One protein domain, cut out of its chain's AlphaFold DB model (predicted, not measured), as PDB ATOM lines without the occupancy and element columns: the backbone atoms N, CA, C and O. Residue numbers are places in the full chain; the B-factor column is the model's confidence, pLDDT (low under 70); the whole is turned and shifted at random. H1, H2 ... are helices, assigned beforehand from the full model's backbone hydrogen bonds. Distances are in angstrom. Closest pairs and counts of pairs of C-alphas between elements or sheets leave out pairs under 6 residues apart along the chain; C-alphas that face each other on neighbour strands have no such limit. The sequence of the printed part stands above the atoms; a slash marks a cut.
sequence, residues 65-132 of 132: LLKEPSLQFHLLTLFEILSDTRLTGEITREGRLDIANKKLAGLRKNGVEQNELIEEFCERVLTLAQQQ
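What this domain is: This is residues 65 to 132 of the 132 residues of the protein "Hit1_C domain-containing protein" of Kuraishia capsulata CBS 1993 (UniProt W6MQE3). Two long helices, H1 and H3, run side by side in opposite ways, with the short helix H2 in the turn that joins them at one end. At the other end H4 makes a corner with H1 and slants away as an arm, whose last residues, 125 to 132, stick out. The printed part has 68 residues with four named helices, H1, H2, H3 and H4 in that order, and no named strand; the class is all helix. It is only just compact, close to loose, with a radius of gyration of the C-alphas of 12.8 A and spans of 34 by 28 by 24 A.

How they stand to each other: H1, residues 69 to 83, is the hub. With residues 78 to 82 alone it touches H3, residues 93 to 107, at a shallow tilt of 23 degrees, opposite ways; their closest C-alphas, of Leu 82 and Arg 96, are 5.3 A apart. H2, residues 85 to 88, and H1 only just touch, with 3 pairs of C-alphas within 8 A, and only at the corner; the closest C-alphas are those of Ile 81 and Thr 88, 6.2 A. H2 and H3 also only just touch, with 3 such pairs, closest at the C-alphas of Thr 88 and Arg 96, 6.8 A. H4, residues 116 to 130, touches H1 with residues 117 to 118 alone, at a steep tilt of 64 degrees, the same way; the C-alphas of Leu 71 and Leu 117 are the closest, 6.1 A. H3 and H4 are close but not clearly touching, with the C-alphas of Leu 107 and Ile 118 the closest at 6.6 A. H2 and H4 are apart. In H1, H3 and H4 every O i to N i+4 pair is within hydrogen-bond range; H2 is too short for such a pair.

Where its parts are: H1 begins at C-alpha 69 (25.822, 49.774, -9.463) and is 20.5 A long. H2 measures 5.4 A. H3 is 20.9 A long and ends at C-alpha 107 (26.729, 51.378, 5.510). H4 is 21.1 A long and ends at C-alpha 130 (7.982, 40.216, 8.042).

The domain as a whole: The two C-alphas farthest apart, of Arg 86 and Gln 131, are 37.4 A apart. The printed part has no cut and no long link. Residues 131 to 132 have pLDDT under 70.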
ATOM      1  N   LEU A  65      16.193  48.287  -7.181       96.88
ATOM      2  CA  LEU A  65      17.345  48.514  -6.305       96.88
ATOM      3  C   LEU A  65      18.564  47.695  -6.737       96.88
ATOM      4  O   LEU A  65      19.655  48.235  -6.891       96.88
ATOM      5  N   LEU A  66      18.382  46.402  -7.018       96.12
ATOM      6  CA  LEU A  66      19.463  45.497  -7.421       96.12
ATOM      7  C   LEU A  66      20.124  45.857  -8.762       96.12
ATOM      8  O   LEU A  66      21.161  45.279  -9.085       96.12
ATOM      9  N   LYS A  67      19.567  46.785  -9.552       96.75
ATOM     10  CA  LYS A  67      20.215  47.306 -10.770       96.75
ATOM     11  C   LYS A  67      21.209  48.427 -10.487       96.75
ATOM     12  O   LYS A  67      22.031  48.712 -11.354       96.75
ATOM     13  N   GLU A  68      21.144  49.049  -9.314       98.19
ATOM     14  CA  GLU A  68      22.002  50.178  -8.972       98.19
ATOM     15  C   GLU A  68      23.458  49.721  -8.764       98.19
ATOM     16  O   GLU A  68      23.729  48.926  -7.855       98.19
ATOM     17  N   PRO A  69      24.433  50.232  -9.545       97.94
ATOM     18  CA  PRO A  69      25.822  49.774  -9.463       97.94
ATOM     19  C   PRO A  69      26.460  49.995  -8.088       97.94
ATOM     20  O   PRO A  69      27.247  49.172  -7.621       97.94
ATOM     21  N   SER A  70      26.106  51.093  -7.411       96.00
ATOM     22  CA  SER A  70      26.607  51.376  -6.061       96.00
ATOM     23  C   SER A  70      26.120  50.337  -5.052       96.00
ATOM     24  O   SER A  70      26.902  49.919  -4.198       96.00
ATOM     25  N   LEU A  71      24.860  49.900  -5.153       97.81
ATOM     26  CA  LEU A  71      24.328  48.853  -4.287       97.81
ATOM     27  C   LEU A  71      25.025  47.521  -4.578       97.81
ATOM     28  O   LEU A  71      25.505  46.871  -3.653       97.81
ATOM     29  N   GLN A  72      25.150  47.153  -5.856       98.00
ATOM     30  CA  GLN A  72      25.833  45.927  -6.279       98.00
ATOM     31  C   GLN A  72      27.267  45.850  -5.749       98.00
ATOM     32  O   GLN A  72      27.667  44.813  -5.228       98.00
ATOM     33  N   PHE A  73      28.027  46.946  -5.824       98.19
ATOM     34  CA  PHE A  73      29.386  47.015  -5.290       98.19
ATOM     35  C   PHE A  73      29.436  46.719  -3.781       98.19
ATOM     36  O   PHE A  73      30.253  45.917  -3.320       98.19
ATOM     37  N   HIS A  74      28.544  47.331  -3.002       98.19
ATOM     38  CA  HIS A  74      28.484  47.104  -1.560       98.19
ATOM     39  C   HIS A  74      28.014  45.686  -1.206       98.19
ATOM     40  O   HIS A  74      28.587  45.067  -0.308       98.19
ATOM     41  N   LEU A  75      27.027  45.143  -1.925       97.94
ATOM     42  CA  LEU A  75      26.573  43.760  -1.745       97.94
ATOM     43  C   LEU A  75      27.670  42.754  -2.102       97.94
ATOM     44  O   LEU A  75      27.874  41.795  -1.359       97.94
ATOM     45  N   LEU A  76      28.416  43.001  -3.181       97.94
ATOM     46  CA  LEU A  76      29.572  42.191  -3.558       97.94
ATOM     47  C   LEU A  76      30.641  42.224  -2.463       97.94
ATOM     48  O   LEU A  76      31.116  41.173  -2.052       97.94
ATOM     49  N   THR A  77      30.946  43.402  -1.915       97.56
ATOM     50  CA  THR A  77      31.904  43.539  -0.804       97.56
ATOM     51  C   THR A  77      31.474  42.707   0.412       97.56
ATOM     52  O   THR A  77      32.284  42.001   1.011       97.56
ATOM     53  N   LEU A  78      30.191  42.761   0.792       98.06
ATOM     54  CA  LEU A  78      29.655  41.954   1.896       98.06
ATOM     55  C   LEU A  78      29.726  40.454   1.583       98.06
ATOM     56  O   LEU A  78      30.094  39.661   2.449       98.06
ATOM     57  N   PHE A  79      29.410  40.065   0.349       97.44
ATOM     58  CA  PHE A  79      29.508  38.683  -0.107       97.44
ATOM     59  C   PHE A  79      30.952  38.158  -0.054       97.44
ATOM     60  O   PHE A  79      31.177  37.050   0.434       97.44
ATOM     61  N   GLU A  80      31.929  38.955  -0.487       97.25
ATOM     62  CA  GLU A  80      33.354  38.619  -0.423       97.25
ATOM     63  C   GLU A  80      33.823  38.452   1.025       97.25
ATOM     64  O   GLU A  80      34.482  37.463   1.335       97.25
ATOM     65  N   ILE A  81      33.410  39.337   1.941       97.62
ATOM     66  CA  ILE A  81      33.704  39.195   3.380       97.62
ATOM     67  C   ILE A  81      33.156  37.871   3.926       97.62
ATOM     68  O   ILE A  81      33.826  37.201   4.709       97.62
ATOM     69  N   LEU A  82      31.944  37.480   3.528       96.88
ATOM     70  CA  LEU A  82      31.308  36.247   4.003       96.88
ATOM     71  C   LEU A  82      31.926  34.977   3.400       96.88
ATOM     72  O   LEU A  82      31.918  33.923   4.050       96.88
ATOM     73  N   SER A  83      32.467  35.072   2.186       95.19
ATOM     74  CA  SER A  83      32.885  33.918   1.383       95.19
ATOM     75  C   SER A  83      34.394  33.679   1.400       95.19
ATOM     76  O   SER A  83      34.820  32.525   1.364       95.19
ATOM     77  N   ASP A  84      35.204  34.736   1.482       93.81
ATOM     78  CA  ASP A  84      36.658  34.656   1.367       93.81
ATOM     79  C   ASP A  84      37.359  34.790   2.729       93.81
ATOM     80  O   ASP A  84      37.402  35.843   3.375       93.81
ATOM     81  N   THR A  85      37.967  33.687   3.165       93.81
ATOM     82  CA  THR A  85      38.770  33.623   4.394       93.81
ATOM     83  C   THR A  85      40.103  34.357   4.271       93.81
ATOM     84  O   THR A  85      40.664  34.773   5.283       93.81
ATOM     85  N   ARG A  86      40.631  34.545   3.055       94.62
ATOM     86  CA  ARG A  86      41.905  35.239   2.812       94.62
ATOM     87  C   ARG A  86      41.753  36.747   2.918       94.62
ATOM     88  O   ARG A  86      42.674  37.407   3.388       94.62
ATOM     89  N   LEU A  87      40.599  37.268   2.504       93.06
ATOM     90  CA  LEU A  87      40.268  38.686   2.614       93.06
ATOM     91  C   LEU A  87      40.155  39.122   4.080       93.06
ATOM     92  O   LEU A  87      40.663  40.172   4.464       93.06
ATOM     93  N   THR A  88      39.481  38.311   4.893       92.44
ATOM     94  CA  THR A  88      39.158  38.638   6.290       92.44
ATOM     95  C   THR A  88      40.206  38.161   7.293       92.44
ATOM     96  O   THR A  88      40.301  38.720   8.381       92.44
ATOM     97  N   GLY A  89      40.976  37.122   6.954       93.88
ATOM     98  CA  GLY A  89      41.829  36.403   7.904       93.88
ATOM     99  C   GLY A  89      41.053  35.489   8.862       93.88
ATOM    100  O   GLY A  89      41.667  34.837   9.704       93.88
ATOM    101  N   GLU A  90      39.724  35.409   8.726       94.88
ATOM    102  CA  GLU A  90      38.843  34.650   9.613       94.88
ATOM    103  C   GLU A  90      38.472  33.291   9.013       94.88
ATOM    104  O   GLU A  90      37.819  33.178   7.968       94.88
ATOM    105  N   ILE A  91      38.859  32.222   9.709       93.38
ATOM    106  CA  ILE A  91      38.597  30.840   9.281       93.38
ATOM    107  C   ILE A  91      37.140  30.458   9.571       93.38
ATOM    108  O   ILE A  91      36.498  29.760   8.779       93.38
ATOM    109  N   THR A  92      36.594  30.940  10.687       96.25
ATOM    110  CA  THR A  92      35.239  30.605  11.132       96.25
ATOM    111  C   THR A  92      34.196  31.433  10.393       96.25
ATOM    112  O   THR A  92      34.424  32.582  10.005       96.25
ATOM    113  N   ARG A  93      33.020  30.837  10.175       95.25
ATOM    114  CA  ARG A  93      31.899  31.541   9.545       95.25
ATOM    115  C   ARG A  93      31.401  32.667  10.450       95.25
ATOM    116  O   ARG A  93      31.026  33.722   9.958       95.25
ATOM    117  N   GLU A  94      31.431  32.442  11.756       96.81
ATOM    118  CA  GLU A  94      31.022  33.374  12.799       96.81
ATOM    119  C   GLU A  94      31.902  34.632  12.792       96.81
ATOM    120  O   GLU A  94      31.370  35.737  12.755       96.81
ATOM    121  N   GLY A  95      33.230  34.485  12.704       96.94
ATOM    122  CA  GLY A  95      34.142  35.631  12.610       96.94
ATOM    123  C   GLY A  95      33.898  36.469  11.351       96.94
ATOM    124  O   GLY A  95      33.845  37.699  11.407       96.94
ATOM    125  N   ARG A  96      33.641  35.815  10.211       97.25
ATOM    126  CA  ARG A  96      33.280  36.514   8.964       97.25
ATOM    127  C   ARG A  96      31.926  37.218   9.052       97.25
ATOM    128  O   ARG A  96      31.798  38.335   8.554       97.25
ATOM    129  N   LEU A  97      30.938  36.611   9.713       97.88
ATOM    130  CA  LEU A  97      29.651  37.255   9.990       97.88
ATOM    131  C   LEU A  97      29.831  38.513  10.844       97.88
ATOM    132  O   LEU A  97      29.228  39.535  10.531       97.88
ATOM    133  N   ASP A  98      30.684  38.480  11.866       97.88
ATOM    134  CA  ASP A  98      30.955  39.652  12.706       97.88
ATOM    135  C   ASP A  98      31.577  40.804  11.906       97.88
ATOM    136  O   ASP A  98      31.203  41.967  12.086       97.88
ATOM    137  N   ILE A  99      32.500  40.502  10.990       97.81
ATOM    138  CA  ILE A  99      33.100  41.505  10.099       97.81
ATOM    139  C   ILE A  99      32.055  42.052   9.121       97.81
ATOM    140  O   ILE A  99      31.939  43.271   8.968       97.81
ATOM    141  N   ALA A 100      31.261  41.180   8.496       98.00
ATOM    142  CA  ALA A 100      30.204  41.586   7.573       98.00
ATOM    143  C   ALA A 100      29.158  42.462   8.273       98.00
ATOM    144  O   ALA A 100      28.770  43.497   7.738       98.00
ATOM    145  N   ASN A 101      28.768  42.113   9.502       97.88
ATOM    146  CA  ASN A 101      27.841  42.894  10.318       97.88
ATOM    147  C   ASN A 101      28.404  44.275  10.660       97.88
ATOM    148  O   ASN A 101      27.684  45.266  10.553       97.88
ATOM    149  N   LYS A 102      29.692  44.376  11.019       97.94
ATOM    150  CA  LYS A 102      30.351  45.676  11.236       97.94
ATOM    151  C   LYS A 102      30.351  46.521   9.964       97.94
ATOM    152  O   LYS A 102      30.036  47.707  10.030       97.94
ATOM    153  N   LYS A 103      30.665  45.917   8.812       98.12
ATOM    154  CA  LYS A 103      30.642  46.621   7.524       98.12
ATOM    155  C   LYS A 103      29.230  47.086   7.171       98.12
ATOM    156  O   LYS A 103      29.050  48.251   6.839       98.12
ATOM    157  N   LEU A 104      28.232  46.213   7.299       98.19
ATOM    158  CA  LEU A 104      26.832  46.542   7.044       98.19
ATOM    159  C   LEU A 104      26.340  47.656   7.977       98.19
ATOM    160  O   LEU A 104      25.730  48.609   7.508       98.19
ATOM    161  N   ALA A 105      26.663  47.601   9.272       98.12
ATOM    162  CA  ALA A 105      26.326  48.662  10.223       98.12
ATOM    163  C   ALA A 105      26.955  50.015   9.844       98.12
ATOM    164  O   ALA A 105      26.320  51.051  10.017       98.12
ATOM    165  N   GLY A 106      28.171  50.012   9.287       98.25
ATOM    166  CA  GLY A 106      28.818  51.216   8.761       98.25
ATOM    167  C   GLY A 106      28.134  51.807   7.523       98.25
ATOM    168  O   GLY A 106      28.203  53.018   7.334       98.25
ATOM    169  N   LEU A 107      27.463  50.975   6.718       98.31
ATOM    170  CA  LEU A 107      26.729  51.378   5.510       98.31
ATOM    171  C   LEU A 107      25.274  51.790   5.785       98.31
ATOM    172  O   LEU A 107      24.662  52.471   4.965       98.31
ATOM    173  N   ARG A 108      24.702  51.365   6.913       97.75
ATOM    174  CA  ARG A 108      23.326  51.692   7.311       97.75
ATOM    175  C   ARG A 108      23.203  53.097   7.896       97.75
ATOM    176  O   ARG A 108      24.191  53.804   8.102       97.75
ATOM    177  N   LYS A 109      21.967  53.518   8.168       95.75
ATOM    178  CA  LYS A 109      21.651  54.816   8.775       95.75
ATOM    179  C   LYS A 109      22.470  55.069  10.048       95.75
ATOM    180  O   LYS A 109      22.519  54.224  10.941       95.75
ATOM    181  N   ASN A 110      23.049  56.268  10.152       95.88
ATOM    182  CA  ASN A 110      23.986  56.689  11.208       95.88
ATOM    183  C   ASN A 110      25.363  55.994  11.178       95.88
ATOM    184  O   ASN A 110      26.167  56.199  12.089       95.88
ATOM    185  N   GLY A 111      25.645  55.182  10.159       97.00
ATOM    186  CA  GLY A 111      26.962  54.612   9.909       97.00
ATOM    187  C   GLY A 111      27.936  55.628   9.302       97.00
ATOM    188  O   GLY A 111      27.543  56.638   8.721       97.00
ATOM    189  N   VAL A 112      29.236  55.362   9.440       96.94
ATOM    190  CA  VAL A 112      30.312  56.247   8.949       96.94
ATOM    191  C   VAL A 112      30.402  56.322   7.421       96.94
ATOM    192  O   VAL A 112      30.880  57.315   6.885       96.94
ATOM    193  N   GLU A 113      29.938  55.283   6.732       96.31
ATOM    194  CA  GLU A 113      29.898  55.158   5.274       96.31
ATOM    195  C   GLU A 113      28.440  55.016   4.805       96.31
ATOM    196  O   GLU A 113      28.165  54.280   3.857       96.31
ATOM    197  N   GLN A 114      27.499  55.661   5.510       96.94
ATOM    198  CA  GLN A 114      26.067  55.535   5.246       96.94
ATOM    199  C   GLN A 114      25.758  55.668   3.749       96.94
ATOM    200  O   GLN A 114      26.160  56.631   3.096       96.94
ATOM    201  N   ASN A 115      24.983  54.719   3.232       98.19
ATOM    202  CA  ASN A 115      24.518  54.695   1.858       98.19
ATOM    203  C   ASN A 115      22.992  54.530   1.843       98.19
ATOM    204  O   ASN A 115      22.452  53.579   2.407       98.19
ATOM    205  N   GLU A 116      22.293  55.467   1.199       97.56
ATOM    206  CA  GLU A 116      20.825  55.481   1.155       97.56
ATOM    207  C   GLU A 116      20.250  54.239   0.464       97.56
ATOM    208  O   GLU A 116      19.282  53.668   0.960       97.56
ATOM    209  N   LEU A 117      20.891  53.755  -0.608       97.69
ATOM    210  CA  LEU A 117      20.459  52.548  -1.317       97.69
ATOM    211  C   LEU A 117      20.609  51.295  -0.452       97.69
ATOM    212  O   LEU A 117      19.802  50.377  -0.565       97.69
ATOM    213  N   ILE A 118      21.630  51.245   0.414       98.25
ATOM    214  CA  ILE A 118      21.790  50.146   1.376       98.25
ATOM    215  C   ILE A 118      20.678  50.182   2.421       98.25
ATOM    216  O   ILE A 118      20.120  49.130   2.728       98.25
ATOM    217  N   GLU A 119      20.341  51.359   2.957       98.12
ATOM    218  CA  GLU A 119      19.248  51.452   3.928       98.12
ATOM    219  C   GLU A 119      17.912  51.065   3.287       98.12
ATOM    220  O   GLU A 119      17.224  50.202   3.826       98.12
ATOM    221  N   GLU A 120      17.591  51.601   2.104       97.81
ATOM    222  CA  GLU A 120      16.357  51.259   1.386       97.81
ATOM    223  C   GLU A 120      16.292  49.759   1.052       97.81
ATOM    224  O   GLU A 120      15.264  49.110   1.259       97.81
ATOM    225  N   PHE A 121      17.405  49.172   0.602       97.56
ATOM    226  CA  PHE A 121      17.514  47.732   0.374       97.56
ATOM    227  C   PHE A 121      17.239  46.931   1.652       97.56
ATOM    228  O   PHE A 121      16.413  46.016   1.638       97.56
ATOM    229  N   CYS A 122      17.888  47.275   2.769       96.38
ATOM    230  CA  CYS A 122      17.690  46.585   4.041       96.38
ATOM    231  C   CYS A 122      16.252  46.718   4.557       96.38
ATOM    232  O   CYS A 122      15.672  45.722   4.991       96.38
ATOM    233  N   GLU A 123      15.665  47.913   4.500       96.25
ATOM    234  CA  GLU A 123      14.272  48.150   4.887       96.25
ATOM    235  C   GLU A 123      13.309  47.326   4.027       96.25
ATOM    236  O   GLU A 123      12.380  46.703   4.559       96.25
ATOM    237  N   ARG A 124      13.551  47.243   2.711       95.31
ATOM    238  CA  ARG A 124      12.711  46.451   1.809       95.31
ATOM    239  C   ARG A 124      12.821  44.955   2.086       95.31
ATOM    240  O   ARG A 124      11.786  44.297   2.189       95.31
ATOM    241  N   VAL A 125      14.036  44.426   2.264       94.06
ATOM    242  CA  VAL A 125      14.254  43.016   2.640       94.06
ATOM    243  C   VAL A 125      13.535  42.687   3.949       94.06
ATOM    244  O   VAL A 125      12.809  41.699   4.012       94.06
ATOM    245  N   LEU A 126      13.686  43.524   4.982       92.69
ATOM    246  CA  LEU A 126      13.040  43.309   6.280       92.69
ATOM    247  C   LEU A 126      11.513  43.341   6.174       92.69
ATOM    248  O   LEU A 126      10.842  42.499   6.763       92.69
ATOM    249  N   THR A 127      10.970  44.274   5.391       93.19
ATOM    250  CA  THR A 127       9.527  44.371   5.147       93.19
ATOM    251  C   THR A 127       8.988  43.093   4.501       93.19
ATOM    252  O   THR A 127       7.975  42.562   4.945       93.19
ATOM    253  N   LEU A 128       9.676  42.570   3.482       90.38
ATOM    254  CA  LEU A 128       9.273  41.347   2.779       90.38
ATOM    255  C   LEU A 128       9.447  40.085   3.638       90.38
ATOM    256  O   LEU A 128       8.671  39.142   3.502       90.38
ATOM    257  N   ALA A 129      10.424  40.070   4.546       86.44
ATOM    258  CA  ALA A 129      10.628  38.972   5.491       86.44
ATOM    259  C   ALA A 129       9.581  38.944   6.622       86.44
ATOM    260  O   ALA A 129       9.318  37.888   7.182       86.44
ATOM    261  N   GLN A 130       8.988  40.092   6.974       84.12
ATOM    262  CA  GLN A 130       7.982  40.216   8.042       84.12
ATOM    263  C   GLN A 130       6.531  40.080   7.556       84.12
ATOM    264  O   GLN A 130       5.626  39.949   8.375       84.12
ATOM    265  N   GLN A 131       6.288  40.160   6.246       67.19
ATOM    266  CA  GLN A 131       4.954  40.037   5.636       67.19
ATOM    267  C   GLN A 131       4.522  38.579   5.390       67.19
ATOM    268  O   GLN A 131       3.582  38.336   4.631       67.19
ATOM    269  N   GLN A 132       5.199  37.628   6.032       56.12
ATOM    270  CA  GLN A 132       4.990  36.184   5.924       56.12
ATOM    271  C   GLN A 132       4.579  35.609   7.280       56.12
ATOM    272  O   GLN A 132       3.783  34.644   7.278       56.12
TER     273      GLN A 132